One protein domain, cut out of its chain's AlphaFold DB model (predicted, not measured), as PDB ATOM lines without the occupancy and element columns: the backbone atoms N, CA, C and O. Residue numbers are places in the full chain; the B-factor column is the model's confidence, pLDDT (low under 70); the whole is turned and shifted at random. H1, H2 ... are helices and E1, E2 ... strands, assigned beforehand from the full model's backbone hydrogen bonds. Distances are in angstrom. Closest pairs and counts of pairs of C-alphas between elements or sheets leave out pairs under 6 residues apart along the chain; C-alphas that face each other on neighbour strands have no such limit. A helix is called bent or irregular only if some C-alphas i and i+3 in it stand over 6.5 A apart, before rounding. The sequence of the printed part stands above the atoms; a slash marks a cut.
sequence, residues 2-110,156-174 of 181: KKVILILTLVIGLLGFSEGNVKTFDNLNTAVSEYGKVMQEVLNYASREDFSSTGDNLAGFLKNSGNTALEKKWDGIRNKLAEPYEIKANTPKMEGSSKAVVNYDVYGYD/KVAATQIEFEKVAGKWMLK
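This is residues 2 to 110 and 156 to 174 of the 181 residues of an uncharacterized protein of Sebaldella termitidis (strain ATCC 33386 / NCTC 11300) (UniProt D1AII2). A curled sheet of four strands has the long arm H2a packed on one face, with H1 crossing H2a on that same face. Past the sheet's E1 end, H2b and H3 form a helical hairpin that makes much of the length, and its tip, residues 64 to 69, sticks out. The printed part has 128 residues, with three named helices and then four named strands, of mixed class; the sheet's order is E1, E2, E3, E4, all antiparallel. The whole is loose, with a radius of gyration of the C-alphas of 18.6 A and spans of 62 by 31 by 26 A.

Start at residues 2 to 16, helix H1, and go on to H2, residues 28 to 65, assigned as one helix by its hydrogen bonds but bent: C-alphas 53 and 56 are 6.8 A apart, and its arms H2a, residues 28 to 53, and H2b, residues 56 to 65, stand at a steep tilt of 63 degrees. H1 touches H2a with residues 35 to 43 of H2a alone, at a steep tilt of 52 degrees, opposite ways; their closest C-alphas, of Val 11 and Met 39, are 6.2 A apart. H3, residues 68 to 82, forms a helical hairpin with H2b at a shallow tilt of 14 degrees, the closest C-alphas being those of Leu 62 and Glu 71, 5.8 A apart. H3 also touches H2a, at a steep tilt of 49 degrees, where the C-alphas of Arg 48 and Ala 82 are 4.7 A apart. In these helices and arms every O i to N i+4 pair is within hydrogen-bond range. Next come E1, residues 86 to 89, and E2, residues 99 to 108, a hairpin with N 88 and O 105 at 2.9 A. E3, residues 156 to 167, is antiparallel to E2, with N 102 and O 162 at 2.8 A, and E4, residues 170 to 173, forms a hairpin with E3, with N 167 and O 170 at 2.8 A. The sheet and H2a on one face of it make two layers; the C-alphas of Gln 40 and Ile 87 are the closest of H2a and E1, at 5.8 A. H1 is on the same face, over E3, at a height over the sheet of 9.3 A. H2b is not on the sheet.

Find C-alpha 2 at (-22.148, -27.812, -12.160), where H1 begins and runs 22.3 A. H2a starts at C-alpha 28 at (-48.588, -16.714, -19.383) and runs 38.4 A; H2b covers 14.2 A and H3 20.5 A. E2 runs 29.3 A and E3 32.4 A, while E1 and E4 are short. E4 ends at C-alpha 173 at (-39.675, -16.900, -23.656).

Look for the farthest C-alphas at Ser 65 and Gly 96, 63.1 A apart. Residues 111 to 155 are not printed, and C-alphas 110 and 156 are 8.7 A apart across the cut. The link from H1 to H2 is long, with 11 residues. The model's confidence is under 70 at residues 2 to 22 and 50 to 57.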
ATOM      1  N   LYS A   2     -22.649 -28.329 -10.859       50.91
ATOM      2  CA  LYS A   2     -22.148 -27.812 -12.160       50.91
ATOM      3  C   LYS A   2     -22.853 -28.404 -13.401       50.91
ATOM      4  O   LYS A   2     -23.154 -27.653 -14.320       50.91
ATOM      5  N   LYS A   3     -23.185 -29.707 -13.398       58.47
ATOM      6  CA  LYS A   3     -23.940 -30.377 -14.484       58.47
ATOM      7  C   LYS A   3     -25.347 -29.786 -14.687       58.47
ATOM      8  O   LYS A   3     -25.699 -29.432 -15.804       58.47
ATOM      9  N   VAL A   4     -26.117 -29.600 -13.607       55.81
ATOM     10  CA  VAL A   4     -27.492 -29.055 -13.659       55.81
ATOM     11  C   VAL A   4     -27.520 -27.646 -14.259       55.81
ATOM     12  O   VAL A   4     -28.358 -27.358 -15.103       55.81
ATOM     13  N   ILE A   5     -26.572 -26.779 -13.888       55.25
ATOM     14  CA  ILE A   5     -26.478 -25.407 -14.420       55.25
ATOM     15  C   ILE A   5     -26.141 -25.407 -15.924       55.25
ATOM     16  O   ILE A   5     -26.727 -24.638 -16.689       55.25
ATOM     17  N   LEU A   6     -25.239 -26.294 -16.364       55.72
ATOM     18  CA  LEU A   6     -24.882 -26.440 -17.779       55.72
ATOM     19  C   LEU A   6     -26.084 -26.921 -18.612       55.72
ATOM     20  O   LEU A   6     -26.379 -26.347 -19.658       55.72
ATOM     21  N   ILE A   7     -26.827 -27.913 -18.109       58.19
ATOM     22  CA  ILE A   7     -28.023 -28.449 -18.774       58.19
ATOM     23  C   ILE A   7     -29.131 -27.394 -18.834       58.19
ATOM     24  O   ILE A   7     -29.710 -27.193 -19.894       58.19
ATOM     25  N   LEU A   8     -29.376 -26.646 -17.751       56.25
ATOM     26  CA  LEU A   8     -30.343 -25.537 -17.743       56.25
ATOM     27  C   LEU A   8     -30.037 -24.477 -18.813       56.25
ATOM     28  O   LEU A   8     -30.960 -23.917 -19.402       56.25
ATOM     29  N   THR A   9     -28.755 -24.232 -19.094       57.75
ATOM     30  CA  THR A   9     -28.321 -23.297 -20.144       57.75
ATOM     31  C   THR A   9     -28.622 -23.849 -21.545       57.75
ATOM     32  O   THR A   9     -29.103 -23.116 -22.406       57.75
ATOM     33  N   LEU A  10     -28.422 -25.155 -21.761       57.38
ATOM     34  CA  LEU A  10     -28.750 -25.840 -23.019       57.38
ATOM     35  C   LEU A  10     -30.266 -25.952 -23.254       57.38
ATOM     36  O   LEU A  10     -30.715 -25.822 -24.389       57.38
ATOM     37  N   VAL A  11     -31.063 -26.130 -22.194       57.84
ATOM     38  CA  VAL A  11     -32.539 -26.173 -22.245       57.84
ATOM     39  C   VAL A  11     -33.115 -24.870 -22.795       57.84
ATOM     40  O   VAL A  11     -33.984 -24.906 -23.662       57.84
ATOM     41  N   ILE A  12     -32.622 -23.726 -22.301       56.47
ATOM     42  CA  ILE A  12     -33.024 -22.391 -22.775       56.47
ATOM     43  C   ILE A  12     -32.750 -22.274 -24.282       56.47
ATOM     44  O   ILE A  12     -33.601 -21.794 -25.028       56.47
ATOM     45  N   GLY A  13     -31.595 -22.778 -24.736       49.97
ATOM     46  CA  GLY A  13     -31.219 -22.812 -26.150       49.97
ATOM     47  C   GLY A  13     -32.066 -23.764 -27.002       49.97
ATOM     48  O   GLY A  13     -32.467 -23.400 -28.094       49.97
ATOM     49  N   LEU A  14     -32.402 -24.965 -26.532       52.88
ATOM     50  CA  LEU A  14     -33.193 -25.931 -27.312       52.88
ATOM     51  C   LEU A  14     -34.674 -25.535 -27.428       52.88
ATOM     52  O   LEU A  14     -35.306 -25.777 -28.453       52.88
ATOM     53  N   LEU A  15     -35.231 -24.889 -26.402       52.56
ATOM     54  CA  LEU A  15     -36.630 -24.444 -26.384       52.56
ATOM     55  C   LEU A  15     -36.897 -23.174 -27.195       52.56
ATOM     56  O   LEU A  15     -38.032 -22.962 -27.625       52.56
ATOM     57  N   GLY A  16     -35.871 -22.348 -27.418       49.97
ATOM     58  CA  GLY A  16     -35.928 -21.252 -28.389       49.97
ATOM     59  C   GLY A  16     -35.932 -21.740 -29.843       49.97
ATOM     60  O   GLY A  16     -36.378 -21.020 -30.730       49.97
ATOM     61  N   PHE A  17     -35.492 -22.979 -30.097       47.19
ATOM     62  CA  PHE A  17     -35.197 -23.469 -31.441       47.19
ATOM     63  C   PHE A  17     -35.783 -24.867 -31.698       47.19
ATOM     64  O   PHE A  17     -35.054 -25.847 -31.830       47.19
ATOM     65  N   SER A  18     -37.101 -24.955 -31.893       38.22
ATOM     66  CA  SER A  18     -37.627 -25.931 -32.858       38.22
ATOM     67  C   SER A  18     -37.920 -25.193 -34.167       38.22
ATOM     68  O   SER A  18     -38.854 -24.397 -34.237       38.22
ATOM     69  N   GLU A  19     -37.092 -25.418 -35.188       40.69
ATOM     70  CA  GLU A  19     -37.371 -25.043 -36.588       40.69
ATOM     71  C   GLU A  19     -37.688 -23.552 -36.844       40.69
ATOM     72  O   GLU A  19     -38.583 -23.213 -37.618       40.69
ATOM     73  N   GLY A  20     -36.963 -22.635 -36.193       46.84
ATOM     74  CA  GLY A  20     -37.087 -21.193 -36.456       46.84
ATOM     75  C   GLY A  20     -38.375 -20.541 -35.940       46.84
ATOM     76  O   GLY A  20     -38.640 -19.389 -36.276       46.84
ATOM     77  N   ASN A  21     -39.162 -21.243 -35.118       50.84
ATOM     78  CA  ASN A  21     -40.355 -20.701 -34.475       50.84
ATOM     79  C   ASN A  21     -40.240 -20.834 -32.954       50.84
ATOM     80  O   ASN A  21     -40.354 -21.932 -32.409       50.84
ATOM     81  N   VAL A  22     -40.072 -19.709 -32.252       63.00
ATOM     82  CA  VAL A  22     -40.203 -19.692 -30.791       63.00
ATOM     83  C   VAL A  22     -41.642 -20.068 -30.440       63.00
ATOM     84  O   VAL A  22     -42.594 -19.457 -30.936       63.00
ATOM     85  N   LYS A  23     -41.830 -21.084 -29.591       74.81
ATOM     86  CA  LYS A  23     -43.171 -21.520 -29.182       74.81
ATOM     87  C   LYS A  23     -43.874 -20.378 -28.441       74.81
ATOM     88  O   LYS A  23     -43.376 -19.871 -27.436       74.81
ATOM     89  N   THR A  24     -45.046 -19.992 -28.937       85.38
ATOM     90  CA  THR A  24     -45.868 -18.922 -28.361       85.38
ATOM     91  C   THR A  24     -47.142 -19.488 -27.732       85.38
ATOM     92  O   THR A  24     -47.651 -20.532 -28.140       85.38
ATOM     93  N   PHE A  25     -47.673 -18.794 -26.728       89.00
ATOM     94  CA  PHE A  25     -48.814 -19.238 -25.932       89.00
ATOM     95  C   PHE A  25     -49.812 -18.103 -25.730       89.00
ATOM     96  O   PHE A  25     -49.430 -16.956 -25.526       89.00
ATOM     97  N   ASP A  26     -51.105 -18.409 -25.702       93.25
ATOM     98  CA  ASP A  26     -52.122 -17.363 -25.516       93.25
ATOM     99  C   ASP A  26     -52.146 -16.809 -24.081       93.25
ATOM    100  O   ASP A  26     -52.571 -15.676 -23.848       93.25
ATOM    101  N   ASN A  27     -51.645 -17.573 -23.106       93.94
ATOM    102  CA  ASN A  27     -51.590 -17.155 -21.711       93.94
ATOM    103  C   ASN A  27     -50.242 -17.481 -21.047       93.94
ATOM    104  O   ASN A  27     -49.600 -18.490 -21.348       93.94
ATOM    105  N   LEU A  28     -49.852 -16.618 -20.107       93.81
ATOM    106  CA  LEU A  28     -48.588 -16.714 -19.383       93.81
ATOM    107  C   LEU A  28     -48.494 -17.995 -18.548       93.81
ATOM    108  O   LEU A  28     -47.448 -18.627 -18.532       93.81
ATOM    109  N   ASN A  29     -49.573 -18.417 -17.886       93.81
ATOM    110  CA  ASN A  29     -49.543 -19.601 -17.021       93.81
ATOM    111  C   ASN A  29     -49.255 -20.887 -17.812       93.81
ATOM    112  O   ASN A  29     -48.502 -21.741 -17.348       93.81
ATOM    113  N   THR A  30     -49.801 -21.013 -19.022       92.12
ATOM    114  CA  THR A  30     -49.499 -22.112 -19.940       92.12
ATOM    115  C   THR A  30     -48.065 -22.016 -20.432       92.12
ATOM    116  O   THR A  30     -47.379 -23.028 -20.386       92.12
ATOM    117  N   ALA A  31     -47.583 -20.828 -20.816       89.56
ATOM    118  CA  ALA A  31     -46.178 -20.650 -21.197       89.56
ATOM    119  C   ALA A  31     -45.230 -21.116 -20.080       89.56
ATOM    120  O   ALA A  31     -44.315 -21.901 -20.312       89.56
ATOM    121  N   VAL A  32     -45.511 -20.691 -18.847       92.25
ATOM    122  CA  VAL A  32     -44.727 -21.016 -17.653       92.25
ATOM    123  C   VAL A  32     -44.749 -22.510 -17.344       92.25
ATOM    124  O   VAL A  32     -43.699 -23.094 -17.065       92.25
ATOM    125  N   SER A  33     -45.929 -23.133 -17.402       91.62
ATOM    126  CA  SER A  33     -46.100 -24.563 -17.141       91.62
ATOM    127  C   SER A  33     -45.406 -25.420 -18.196       91.62
ATOM    128  O   SER A  33     -44.657 -26.329 -17.847       91.62
ATOM    129  N   GLU A  34     -45.614 -25.119 -19.477       87.31
ATOM    130  CA  GLU A  34     -45.028 -25.869 -20.588       87.31
ATOM    131  C   GLU A  34     -43.503 -25.754 -20.592       87.31
ATOM    132  O   GLU A  34     -42.812 -26.758 -20.745       87.31
ATOM    133  N   TYR A  35     -42.973 -24.561 -20.321       85.19
ATOM    134  CA  TYR A  35     -41.536 -24.364 -20.178       85.19
ATOM    135  C   TYR A  35     -40.952 -25.164 -19.002       85.19
ATOM    136  O   TYR A  35     -39.924 -25.825 -19.144       85.19
ATOM    137  N   GLY A  36     -41.642 -25.182 -17.855       88.62
ATOM    138  CA  GLY A  36     -41.240 -25.988 -16.700       88.62
ATOM    139  C   GLY A  36     -41.206 -27.492 -16.997       88.62
ATOM    140  O   GLY A  36     -40.270 -28.171 -16.578       88.62
ATOM    141  N   LYS A  37     -42.177 -28.009 -17.765       88.31
ATOM    142  CA  LYS A  37     -42.209 -29.423 -18.182       88.31
ATOM    143  C   LYS A  37     -41.027 -29.784 -19.068       88.31
ATOM    144  O   LYS A  37     -40.395 -30.806 -18.831       88.31
ATOM    145  N   VAL A  38     -40.709 -28.957 -20.064       83.50
ATOM    146  CA  VAL A  38     -39.574 -29.265 -20.944       83.50
ATOM    147  C   VAL A  38     -38.251 -29.151 -20.194       83.50
ATOM    148  O   VAL A  38     -37.383 -29.999 -20.371       83.50
ATOM    149  N   MET A  39     -38.112 -28.180 -19.287       83.44
ATOM    150  CA  MET A  39     -36.950 -28.111 -18.397       83.44
ATOM    151  C   MET A  39     -36.784 -29.388 -17.571       83.44
ATOM    152  O   MET A  39     -35.674 -29.909 -17.476       83.44
ATOM    153  N   GLN A  40     -37.875 -29.907 -17.007       87.81
ATOM    154  CA  GLN A  40     -37.851 -31.168 -16.271       87.81
ATOM    155  C   GLN A  40     -37.447 -32.342 -17.170       87.81
ATOM    156  O   GLN A  40     -36.577 -33.121 -16.790       87.81
ATOM    157  N   GLU A  41     -38.042 -32.456 -18.359       83.94
ATOM    158  CA  GLU A  41     -37.773 -33.562 -19.281       83.94
ATOM    159  C   GLU A  41     -36.319 -33.575 -19.751       83.94
ATOM    160  O   GLU A  41     -35.689 -34.625 -19.739       83.94
ATOM    161  N   VAL A  42     -35.743 -32.421 -20.094       78.06
ATOM    162  CA  VAL A  42     -34.340 -32.347 -20.533       78.06
ATOM    163  C   VAL A  42     -33.373 -32.681 -19.389       78.06
ATOM    164  O   VAL A  42     -32.386 -33.385 -19.604       78.06
ATOM    165  N   LEU A  43     -33.653 -32.229 -18.162       80.56
ATOM    166  CA  LEU A  43     -32.848 -32.592 -16.989       80.56
ATOM    167  C   LEU A  43     -32.912 -34.099 -16.694       80.56
ATOM    168  O   LEU A  43     -31.895 -34.718 -16.369       80.56
ATOM    169  N   ASN A  44     -34.094 -34.696 -16.829       85.06
ATOM    170  CA  ASN A  44     -34.278 -36.131 -16.641       85.06
ATOM    171  C   ASN A  44     -33.692 -36.941 -17.807       85.06
ATOM    172  O   ASN A  44     -33.127 -38.000 -17.571       85.06
ATOM    173  N   TYR A  45     -33.724 -36.436 -19.044       77.88
ATOM    174  CA  TYR A  45     -33.096 -37.084 -20.198       77.88
ATOM    175  C   TYR A  45     -31.596 -37.305 -19.977       77.88
ATOM    176  O   TYR A  45     -31.124 -38.431 -20.112       77.88
ATOM    177  N   ALA A  46     -30.871 -36.269 -19.544       71.00
ATOM    178  CA  ALA A  46     -29.446 -36.391 -19.230       71.00
ATOM    179  C   ALA A  46     -29.185 -37.421 -18.113       71.00
ATOM    180  O   ALA A  46     -28.192 -38.141 -18.139       71.00
ATOM    181  N   SER A  47     -30.107 -37.527 -17.149       76.25
ATOM    182  CA  SER A  47     -30.022 -38.532 -16.080       76.25
ATOM    183  C   SER A  47     -30.237 -39.946 -16.624       76.25
ATOM    184  O   SER A  47     -29.486 -40.850 -16.280       76.25
ATOM    185  N   ARG A  48     -31.221 -40.148 -17.510       76.75
ATOM    186  CA  ARG A  48     -31.454 -41.432 -18.194       76.75
ATOM    187  C   ARG A  48     -30.239 -41.860 -19.021       76.75
ATOM    188  O   ARG A  48     -29.891 -43.037 -18.999       76.75
ATOM    189  N   GLU A  49     -29.600 -40.922 -19.719       71.69
ATOM    190  CA  GLU A  49     -28.396 -41.177 -20.518       71.69
ATOM    191  C   GLU A  49     -27.225 -41.628 -19.631       71.69
ATOM    192  O   GLU A  49     -26.689 -42.717 -19.845       71.69
ATOM    193  N   ASP A  50     -26.925 -40.874 -18.563       68.38
ATOM    194  CA  ASP A  50     -25.907 -41.242 -17.569       68.38
ATOM    195  C   ASP A  50     -26.206 -42.644 -16.976       68.38
ATOM    196  O   ASP A  50     -25.324 -43.505 -16.946       68.38
ATOM    197  N   PHE A  51     -27.464 -42.934 -16.605       65.44
ATOM    198  CA  PHE A  51     -27.866 -44.233 -16.042       65.44
ATOM    199  C   PHE A  51     -27.772 -45.405 -17.018       65.44
ATOM    200  O   PHE A  51     -27.417 -46.507 -16.592       65.44
ATOM    201  N   SER A  52     -28.088 -45.197 -18.298       63.78
ATOM    202  CA  SER A  52     -28.017 -46.253 -19.316       63.78
ATOM    203  C   SER A  52     -26.596 -46.799 -19.480       63.78
ATOM    204  O   SER A  52     -26.410 -47.995 -19.664       63.78
ATOM    205  N   SER A  53     -25.579 -45.951 -19.296       58.28
ATOM    206  CA  SER A  53     -24.175 -46.349 -19.438       58.28
ATOM    207  C   SER A  53     -23.627 -47.178 -18.263       58.28
ATOM    208  O   SER A  53     -22.714 -47.981 -18.449       58.28
ATOM    209  N   THR A  54     -24.188 -47.025 -17.056       55.50
ATOM    210  CA  THR A  54     -23.720 -47.701 -15.827       55.50
ATOM    211  C   THR A  54     -24.652 -48.804 -15.312       55.50
ATOM    212  O   THR A  54     -24.209 -49.688 -14.579       55.50
ATOM    213  N   GLY A  55     -25.942 -48.772 -15.661       57.62
ATOM    214  CA  GLY A  55     -26.968 -49.663 -15.105       57.62
ATOM    215  C   GLY A  55     -27.043 -51.058 -15.736       57.62
ATOM    216  O   GLY A  55     -27.551 -51.985 -15.097       57.62
ATOM    217  N   ASP A  56     -26.526 -51.227 -16.954       63.72
ATOM    218  CA  ASP A  56     -26.701 -52.455 -17.744       63.72
ATOM    219  C   ASP A  56     -25.924 -53.653 -17.179       63.72
ATOM    220  O   ASP A  56     -26.416 -54.784 -17.203       63.72
ATOM    221  N   ASN A  57     -24.756 -53.412 -16.574       68.81
ATOM    222  CA  ASN A  57     -23.942 -54.474 -15.975       68.81
ATOM    223  C   ASN A  57     -24.629 -55.107 -14.756       68.81
ATOM    224  O   ASN A  57     -24.666 -56.332 -14.623       68.81
ATOM    225  N   LEU A  58     -25.222 -54.283 -13.885       73.62
ATOM    226  CA  LEU A  58     -25.931 -54.773 -12.704       73.62
ATOM    227  C   LEU A  58     -27.278 -55.408 -13.071       73.62
ATOM    228  O   LEU A  58     -27.624 -56.464 -12.544       73.62
ATOM    229  N   ALA A  59     -28.013 -54.828 -14.022       72.69
ATOM    230  CA  ALA A  59     -29.237 -55.440 -14.534       72.69
ATOM    231  C   ALA A  59     -28.968 -56.828 -15.149       72.69
ATOM    232  O   ALA A  59     -29.704 -57.778 -14.876       72.69
ATOM    233  N   GLY A  60     -27.880 -56.976 -15.915       74.88
ATOM    234  CA  GLY A  60     -27.447 -58.264 -16.458       74.88
ATOM    235  C   GLY A  60     -27.093 -59.286 -15.372       74.88
ATOM    236  O   GLY A  60     -27.532 -60.434 -15.444       74.88
ATOM    237  N   PHE A  61     -26.362 -58.866 -14.334       76.44
ATOM    238  CA  PHE A  61     -26.042 -59.715 -13.181       76.44
ATOM    239  C   PHE A  61     -27.302 -60.208 -12.454       76.44
ATOM    240  O   PHE A  61     -27.459 -61.409 -12.230       76.44
ATOM    241  N   LEU A  62     -28.234 -59.304 -12.139       81.00
ATOM    242  CA  LEU A  62     -29.475 -59.645 -11.439       81.00
ATOM    243  C   LEU A  62     -30.348 -60.594 -12.257       81.00
ATOM    244  O   LEU A  62     -30.841 -61.585 -11.717       81.00
ATOM    245  N   LYS A  63     -30.469 -60.357 -13.565       80.56
ATOM    246  CA  LYS A  63     -31.206 -61.243 -14.468       80.56
ATOM    247  C   LYS A  63     -30.619 -62.658 -14.486       80.56
ATOM    248  O   LYS A  63     -31.364 -63.632 -14.438       80.56
ATOM    249  N   ASN A  64     -29.291 -62.775 -14.495       81.62
ATOM    250  CA  ASN A  64     -28.601 -64.066 -14.460       81.62
ATOM    251  C   ASN A  64     -28.707 -64.766 -13.093       81.62
ATOM    252  O   ASN A  64     -28.652 -65.991 -13.042       81.62
ATOM    253  N   SER A  65     -28.897 -64.015 -12.001       81.62
ATOM    254  CA  SER A  65     -29.109 -64.579 -10.658       81.62
ATOM    255  C   SER A  65     -30.467 -65.277 -10.487       81.62
ATOM    256  O   SER A  65     -30.646 -66.056  -9.554       81.62
ATOM    257  N   GLY A  66     -31.445 -64.988 -11.356       82.94
ATOM    258  CA  GLY A  66     -32.811 -65.514 -11.260       82.94
ATOM    259  C   GLY A  66     -33.654 -64.927 -10.117       82.94
ATOM    260  O   GLY A  66     -34.807 -65.328  -9.942       82.94
ATOM    261  N   ASN A  67     -33.124 -63.972  -9.343       85.06
ATOM    262  CA  ASN A  67     -33.841 -63.331  -8.242       85.06
ATOM    263  C   ASN A  67     -34.747 -62.192  -8.748       85.06
ATOM    264  O   ASN A  67     -34.405 -61.009  -8.702       85.06
ATOM    265  N   THR A  68     -35.943 -62.563  -9.207       87.44
ATOM    266  CA  THR A  68     -36.937 -61.638  -9.785       87.44
ATOM    267  C   THR A  68     -37.422 -60.560  -8.808       87.44
ATOM    268  O   THR A  68     -37.799 -59.461  -9.224       87.44
ATOM    269  N   ALA A  69     -37.407 -60.834  -7.500       88.19
ATOM    270  CA  ALA A  69     -37.768 -59.846  -6.486       88.19
ATOM    271  C   ALA A  69     -36.722 -58.725  -6.408       88.19
ATOM    272  O   ALA A  69     -37.083 -57.548  -6.334       88.19
ATOM    273  N   LEU A  70     -35.440 -59.088  -6.463       85.75
ATOM    274  CA  LEU A  70     -34.329 -58.143  -6.427       85.75
ATOM    275  C   LEU A  70     -34.224 -57.334  -7.727       85.75
ATOM    276  O   LEU A  70     -34.008 -56.125  -7.676       85.75
ATOM    277  N   GLU A  71     -34.484 -57.967  -8.873       85.44
ATOM    278  CA  GLU A  71     -34.604 -57.293 -10.175       85.44
ATOM    279  C   GLU A  71     -35.670 -56.188 -10.137       85.44
ATOM    280  O   GLU A  71     -35.396 -55.038 -10.475       85.44
ATOM    281  N   LYS A  72     -36.864 -56.488  -9.611       89.00
ATOM    282  CA  LYS A  72     -37.948 -55.501  -9.498       89.00
ATOM    283  C   LYS A  72     -37.590 -54.321  -8.588       89.00
ATOM    284  O   LYS A  72     -38.009 -53.190  -8.846       89.00
ATOM    285  N   LYS A  73     -36.837 -54.568  -7.511       88.75
ATOM    286  CA  LYS A  73     -36.341 -53.510  -6.615       88.75
ATOM    287  C   LYS A  73     -35.324 -52.624  -7.322       88.75
ATOM    288  O   LYS A  73     -35.442 -51.401  -7.266       88.75
ATOM    289  N   TRP A  74     -34.384 -53.237  -8.038       87.38
ATOM    290  CA  TRP A  74     -33.405 -52.524  -8.850       87.38
ATOM    291  C   TRP A  74     -34.066 -51.662  -9.930       87.38
ATOM    292  O   TRP A  74     -33.733 -50.486 -10.064       87.38
ATOM    293  N   ASP A  75     -35.077 -52.186 -10.622       84.56
ATOM    294  CA  ASP A  75     -35.864 -51.420 -11.591       84.56
ATOM    295  C   ASP A  75     -36.567 -50.218 -10.944       84.56
ATOM    296  O   ASP A  75     -36.599 -49.127 -11.516       84.56
ATOM    297  N   GLY A  76     -37.101 -50.389  -9.732       87.62
ATOM    298  CA  GLY A  76     -37.700 -49.304  -8.957       87.62
ATOM    299  C   GLY A  76     -36.698 -48.201  -8.601       87.62
ATOM    300  O   GLY A  76     -37.007 -47.016  -8.756       87.62
ATOM    301  N   ILE A  77     -35.491 -48.577  -8.168       86.38
ATOM    302  CA  ILE A  77     -34.381 -47.647  -7.912       86.38
ATOM    303  C   ILE A  77     -34.007 -46.911  -9.198       86.38
ATOM    304  O   ILE A  77     -33.970 -45.680  -9.211       86.38
ATOM    305  N   ARG A  78     -33.798 -47.651 -10.294       81.50
ATOM    306  CA  ARG A  78     -33.440 -47.089 -11.598       81.50
ATOM    307  C   ARG A  78     -34.477 -46.078 -12.060       81.50
ATOM    308  O   ARG A  78     -34.100 -44.984 -12.448       81.50
ATOM    309  N   ASN A  79     -35.768 -46.386 -11.954       83.56
ATOM    310  CA  ASN A  79     -36.828 -45.460 -12.355       83.56
ATOM    311  C   ASN A  79     -36.801 -44.157 -11.538       83.56
ATOM    312  O   ASN A  79     -36.953 -43.075 -12.100       83.56
ATOM    313  N   LYS A  80     -36.556 -44.231 -10.222       85.56
ATOM    314  CA  LYS A  80     -36.443 -43.033  -9.373       85.56
ATOM    315  C   LYS A  80     -35.232 -42.173  -9.715       85.56
ATOM    316  O   LYS A  80     -35.323 -40.950  -9.632       85.56
ATOM    317  N   LEU A  81     -34.107 -42.802 -10.035       82.88
ATOM    318  CA  LEU A  81     -32.860 -42.101 -10.330       82.88
ATOM    319  C   LEU A  81     -32.755 -41.652 -11.796       82.88
ATOM    320  O   LEU A  81     -32.023 -40.713 -12.086       82.88
ATOM    321  N   ALA A  82     -33.516 -42.275 -12.696       82.50
ATOM    322  CA  ALA A  82     -33.673 -41.881 -14.093       82.50
ATOM    323  C   ALA A  82     -34.472 -40.577 -14.247       82.50
ATOM    324  O   ALA A  82     -34.218 -39.802 -15.164       82.50
ATOM    325  N   GLU A  83     -35.412 -40.309 -13.337       85.31
ATOM    326  CA  GLU A  83     -36.189 -39.064 -13.301       85.31
ATOM    327  C   GLU A  83     -36.040 -38.346 -11.950       85.31
ATOM    328  O   GLU A  83     -37.008 -38.178 -11.192       85.31
ATOM    329  N   PRO A  84     -34.814 -37.929 -11.588       86.31
ATOM    330  CA  PRO A  84     -34.547 -37.458 -10.242       86.31
ATOM    331  C   PRO A  84     -35.082 -36.038 -10.027       86.31
ATOM    332  O   PRO A  84     -35.317 -35.653  -8.879       86.31
ATOM    333  N   TYR A  85     -35.321 -35.271 -11.096       90.25
ATOM    334  CA  TYR A  85     -35.632 -33.852 -11.007       90.25
ATOM    335  C   TYR A  85     -37.127 -33.543 -11.079       90.25
ATOM    336  O   TYR A  85     -37.887 -34.112 -11.861       90.25
ATOM    337  N   GLU A  86     -37.535 -32.584 -10.255       92.81
ATOM    338  CA  GLU A  86     -38.848 -31.947 -10.251       92.81
ATOM    339  C   GLU A  86     -38.675 -30.439 -10.382       92.81
ATOM    340  O   GLU A  86     -37.865 -29.832  -9.676       92.81
ATOM    341  N   ILE A  87     -39.468 -29.822 -11.255       92.38
ATOM    342  CA  ILE A  87     -39.454 -28.375 -11.456       92.38
ATOM    343  C   ILE A  87     -40.661 -27.739 -10.778       92.38
ATOM    344  O   ILE A  87     -41.806 -28.116 -11.020       92.38
ATOM    345  N   LYS A  88     -40.411 -26.716  -9.958       94.75
ATOM    346  CA  LYS A  88     -41.458 -25.875  -9.372       94.75
ATOM    347  C   LYS A  88     -41.319 -24.451  -9.881       94.75
ATOM    348  O   LYS A  88     -40.339 -23.771  -9.584       94.75
ATOM    349  N   ALA A  89     -42.310 -24.010 -10.647       93.38
ATOM    350  CA  ALA A  89     -42.432 -22.617 -11.047       93.38
ATOM    351  C   ALA A  89     -43.059 -21.808  -9.907       93.38
ATOM    352  O   ALA A  89     -44.106 -22.180  -9.373       93.38
ATOM    353  N   ASN A  90     -42.436 -20.688  -9.563       92.88
ATOM    354  CA  ASN A  90     -43.012 -19.726  -8.635       92.88
ATOM    355  C   ASN A  90     -44.061 -18.857  -9.338       92.88
ATOM    356  O   ASN A  90     -44.137 -18.809 -10.567       92.88
ATOM    357  N   THR A  91     -44.866 -18.140  -8.551       93.38
ATOM    358  CA  THR A  91     -45.835 -17.178  -9.089       93.38
ATOM    359  C   THR A  91     -45.131 -16.162  -9.996       93.38
ATOM    360  O   THR A  91     -44.171 -15.527  -9.545       93.38
ATOM    361  N   PRO A  92     -45.588 -15.976 -11.250       93.25
ATOM    362  CA  PRO A  92     -44.987 -15.005 -12.151       93.25
ATOM    363  C   PRO A  92     -45.065 -13.584 -11.597       93.25
ATOM    364  O   PRO A  92     -46.129 -13.121 -11.182       93.25
ATOM    365  N   LYS A  93     -43.941 -12.871 -11.626       95.00
ATOM    366  CA  LYS A  93     -43.878 -11.450 -11.293       95.00
ATOM    367  C   LYS A  93     -44.062 -10.640 -12.570       95.00
ATOM    368  O   LYS A  93     -43.189 -10.643 -13.431       95.00
ATOM    369  N   MET A  94     -45.193  -9.954 -12.689       95.44
ATOM    370  CA  MET A  94     -45.475  -9.094 -13.839       95.44
ATOM    371  C   MET A  94     -44.619  -7.824 -13.809       95.44
ATOM    372  O   MET A  94     -44.508  -7.164 -12.774       95.44
ATOM    373  N   GLU A  95     -44.083  -7.448 -14.965       92.31
ATOM    374  CA  GLU A  95     -43.379  -6.189 -15.212       92.31
ATOM    375  C   GLU A  95     -44.128  -5.413 -16.306       92.31
ATOM    376  O   GLU A  95     -43.777  -5.415 -17.485       92.31
ATOM    377  N   GLY A  96     -45.241  -4.786 -15.918       89.50
ATOM    378  CA  GLY A  96     -46.190  -4.191 -16.862       89.50
ATOM    379  C   GLY A  96     -47.138  -5.227 -17.479       89.50
ATOM    380  O   GLY A  96     -47.407  -6.270 -16.888       89.50
ATOM    381  N   SER A  97     -47.693  -4.927 -18.657       91.31
ATOM    382  CA  SER A  97     -48.710  -5.770 -19.318       91.31
ATOM    383  C   SER A  97     -48.139  -6.803 -20.293       91.31
ATOM    384  O   SER A  97     -48.875  -7.671 -20.769       91.31
ATOM    385  N   SER A  98     -46.846  -6.707 -20.606       92.56
ATOM    386  CA  SER A  98     -46.201  -7.485 -21.666       92.56
ATOM    387  C   SER A  98     -44.914  -8.183 -21.241       92.56
ATOM    388  O   SER A  98     -44.276  -8.796 -22.088       92.56
ATOM    389  N   LYS A  99     -44.522  -8.117 -19.965       94.25
ATOM    390  CA  LYS A  99     -43.349  -8.827 -19.446       94.25
ATOM    391  C   LYS A  99     -43.663  -9.502 -18.125       94.25
ATOM    392  O   LYS A  99     -44.452  -8.991 -17.328       94.25
ATOM    393  N   ALA A 100     -43.038 -10.647 -17.901       94.81
ATOM    394  CA  ALA A 100     -43.107 -11.362 -16.645       94.81
ATOM    395  C   ALA A 100     -41.782 -12.059 -16.354       94.81
ATOM    396  O   ALA A 100     -41.108 -12.539 -17.259       94.81
ATOM    397  N   VAL A 101     -41.437 -12.144 -15.079       93.38
ATOM    398  CA  VAL A 101     -40.252 -12.845 -14.595       93.38
ATOM    399  C   VAL A 101     -40.704 -14.003 -13.724       93.38
ATOM    400  O   VAL A 101     -41.534 -13.832 -12.828       93.38
ATOM    401  N   VAL A 102     -40.164 -15.189 -13.981       93.19
ATOM    402  CA  VAL A 102     -40.534 -16.418 -13.279       93.19
ATOM    403  C   VAL A 102     -39.288 -17.112 -12.770       93.19
ATOM    404  O   VAL A 102     -38.349 -17.366 -13.520       93.19
ATOM    405  N   ASN A 103     -39.293 -17.436 -11.481       91.69
ATOM    406  CA  ASN A 103     -38.257 -18.262 -10.879       91.69
ATOM    407  C   ASN A 103     -38.692 -19.728 -10.940       91.69
ATOM    408  O   ASN A 103     -39.804 -20.061 -10.525       91.69
ATOM    409  N   TYR A 104     -37.802 -20.584 -11.422       90.31
ATOM    410  CA  TYR A 104     -37.947 -22.031 -11.430       90.31
ATOM    411  C   TYR A 104     -36.973 -22.629 -10.428       90.31
ATOM    412  O   TYR A 104     -35.759 -22.468 -10.559       90.31
ATOM    413  N   ASP A 105     -37.511 -23.334  -9.444       93.88
ATOM    414  CA  ASP A 105     -36.729 -24.094  -8.487       93.88
ATOM    415  C   ASP A 105     -36.637 -25.550  -8.951       93.88
ATOM    416  O   ASP A 105     -37.654 -26.190  -9.234       93.88
ATOM    417  N   VAL A 106     -35.412 -26.070  -9.005       91.38
ATOM    418  CA  VAL A 106     -35.124 -27.465  -9.346       91.38
ATOM    419  C   VAL A 106     -34.942 -28.241  -8.055       91.38
ATOM    420  O   VAL A 106     -34.056 -27.928  -7.253       91.38
ATOM    421  N   TYR A 107     -35.763 -29.265  -7.863       93.19
ATOM    422  CA  TYR A 107     -35.663 -30.200  -6.754       93.19
ATOM    423  C   TYR A 107     -35.136 -31.535  -7.262       93.19
ATOM    424  O   TYR A 107     -35.591 -32.018  -8.290       93.19
ATOM    425  N   GLY A 108     -34.193 -32.135  -6.547       91.38
ATOM    426  CA  GLY A 108     -33.623 -33.439  -6.882       91.38
ATOM    427  C   GLY A 108     -33.166 -34.178  -5.635       91.38
ATOM    428  O   GLY A 108     -33.195 -33.620  -4.534       91.38
ATOM    429  N   TYR A 109     -32.765 -35.438  -5.782       87.69
ATOM    430  CA  TYR A 109     -32.097 -36.135  -4.686       87.69
ATOM    431  C   TYR A 109     -30.734 -35.494  -4.405       87.69
ATOM    432  O   TYR A 109     -30.048 -35.025  -5.312       87.69
ATOM    433  N   ASP A 110     -30.352 -35.459  -3.133       84.25
ATOM    434  CA  ASP A 110     -29.029 -35.004  -2.722       84.25
ATOM    435  C   ASP A 110     -28.010 -36.108  -3.034       84.25
ATOM    436  O   ASP A 110     -27.845 -37.052  -2.261       84.25
ATOM    437  N   LYS A 156     -33.882 -28.663  -2.812       91.94
ATOM    438  CA  LYS A 156     -33.602 -27.657  -3.835       91.94
ATOM    439  C   LYS A 156     -32.125 -27.742  -4.229       91.94
ATOM    440  O   LYS A 156     -31.260 -27.427  -3.419       91.94
ATOM    441  N   VAL A 157     -31.854 -28.159  -5.463       88.62
ATOM    442  CA  VAL A 157     -30.495 -28.357  -5.999       88.62
ATOM    443  C   VAL A 157     -30.058 -27.235  -6.938       88.62
ATOM    444  O   VAL A 157     -28.860 -27.035  -7.141       88.62
ATOM    445  N   ALA A 158     -31.012 -26.494  -7.505       88.00
ATOM    446  CA  ALA A 158     -30.751 -25.314  -8.319       88.00
ATOM    447  C   ALA A 158     -31.966 -24.376  -8.342       88.00
ATOM    448  O   ALA A 158     -33.079 -24.742  -7.957       88.00
ATOM    449  N   ALA A 159     -31.743 -23.154  -8.814       88.50
ATOM    450  CA  ALA A 159     -32.795 -22.227  -9.195       88.50
ATOM    451  C   ALA A 159     -32.360 -21.461 -10.439       88.50
ATOM    452  O   ALA A 159     -31.173 -21.187 -10.615       88.50
ATOM    453  N   THR A 160     -33.319 -21.097 -11.278       86.31
ATOM    454  CA  THR A 160     -33.089 -20.219 -12.422       86.31
ATOM    455  C   THR A 160     -34.215 -19.205 -12.545       86.31
ATOM    456  O   THR A 160     -35.337 -19.446 -12.099       86.31
ATOM    457  N   GLN A 161     -33.905 -18.058 -13.128       88.75
ATOM    458  CA  GLN A 161     -34.863 -17.004 -13.408       88.75
ATOM    459  C   GLN A 161     -35.012 -16.860 -14.913       88.75
ATOM    460  O   GLN A 161     -34.023 -16.792 -15.639       88.75
ATOM    461  N   ILE A 162     -36.258 -16.794 -15.358       86.44
ATOM    462  CA  ILE A 162     -36.620 -16.774 -16.761       86.44
ATOM    463  C   ILE A 162     -37.549 -15.597 -17.022       86.44
ATOM    464  O   ILE A 162     -38.525 -15.380 -16.300       86.44
ATOM    465  N   GLU A 163     -37.237 -14.840 -18.066       90.38
ATOM    466  CA  GLU A 163     -38.055 -13.732 -18.538       90.38
ATOM    467  C   GLU A 163     -38.994 -14.225 -19.646       90.38
ATOM    468  O   GLU A 163     -38.589 -14.946 -20.557       90.38
ATOM    469  N   PHE A 164     -40.254 -13.814 -19.573       91.12
ATOM    470  CA  PHE A 164     -41.267 -14.004 -20.599       91.12
ATOM    471  C   PHE A 164     -41.701 -12.646 -21.126       91.12
ATOM    472  O   PHE A 164     -41.824 -11.678 -20.368       91.12
ATOM    473  N   GLU A 165     -41.999 -12.587 -22.415       92.31
ATOM    474  CA  GLU A 165     -42.545 -11.399 -23.053       92.31
ATOM    475  C   GLU A 165     -43.770 -11.714 -23.903       92.31
ATOM    476  O   GLU A 165     -43.978 -12.841 -24.354       92.31
ATOM    477  N   LYS A 166     -44.612 -10.699 -24.087       92.31
ATOM    478  CA  LYS A 166     -45.819 -10.771 -24.894       92.31
ATOM    479  C   LYS A 166     -45.587 -10.066 -26.227       92.31
ATOM    480  O   LYS A 166     -45.557  -8.838 -26.279       92.31
ATOM    481  N   VAL A 167     -45.491 -10.840 -27.302       87.88
ATOM    482  CA  VAL A 167     -45.292 -10.373 -28.680       87.88
ATOM    483  C   VAL A 167     -46.533 -10.715 -29.497       87.88
ATOM    484  O   VAL A 167     -47.044 -11.829 -29.430       87.88
ATOM    485  N   ALA A 168     -47.076  -9.734 -30.227       88.88
ATOM    486  CA  ALA A 168     -48.300  -9.894 -31.025       88.88
ATOM    487  C   ALA A 168     -49.475 -10.538 -30.250       88.88
ATOM    488  O   ALA A 168     -50.252 -11.325 -30.785       88.88
ATOM    489  N   GLY A 169     -49.598 -10.222 -28.957       89.94
ATOM    490  CA  GLY A 169     -50.659 -10.752 -28.101       89.94
ATOM    491  C   GLY A 169     -50.398 -12.144 -27.513       89.94
ATOM    492  O   GLY A 169     -51.183 -12.567 -26.665       89.94
ATOM    493  N   LYS A 170     -49.296 -12.811 -27.869       91.69
ATOM    494  CA  LYS A 170     -48.919 -14.135 -27.360       91.69
ATOM    495  C   LYS A 170     -47.678 -14.065 -26.474       91.69
ATOM    496  O   LYS A 170     -46.777 -13.274 -26.717       91.69
ATOM    497  N   TRP A 171     -47.648 -14.885 -25.435       91.50
ATOM    498  CA  TRP A 171     -46.532 -15.031 -24.511       91.50
ATOM    499  C   TRP A 171     -45.484 -15.987 -25.058       91.50
ATOM    500  O   TRP A 171     -45.820 -17.055 -25.564       91.50
ATOM    501  N   MET A 172     -44.222 -15.626 -24.903       86.88
ATOM    502  CA  MET A 172     -43.072 -16.442 -25.265       86.88
ATOM    503  C   MET A 172     -41.926 -16.210 -24.291       86.88
ATOM    504  O   MET A 172     -41.942 -15.259 -23.506       86.88
ATOM    505  N   LEU A 173     -40.946 -17.106 -24.328       84.81
ATOM    506  CA  LEU A 173     -39.675 -16.900 -23.656       84.81
ATOM    507  C   LEU A 173     -39.005 -15.658 -24.249       84.81
ATOM    508  O   LEU A 173     -38.907 -15.546 -25.469       84.81
ATOM    509  N   LYS A 174     -38.542 -14.740 -23.403       78.62
ATOM    510  CA  LYS A 174     -37.716 -13.633 -23.867       78.62
ATOM    511  C   LYS A 174     -36.305 -14.163 -24.084       78.62
ATOM    512  O   LYS A 174     -35.629 -14.548 -23.128       78.62
TER     513      LYS A 174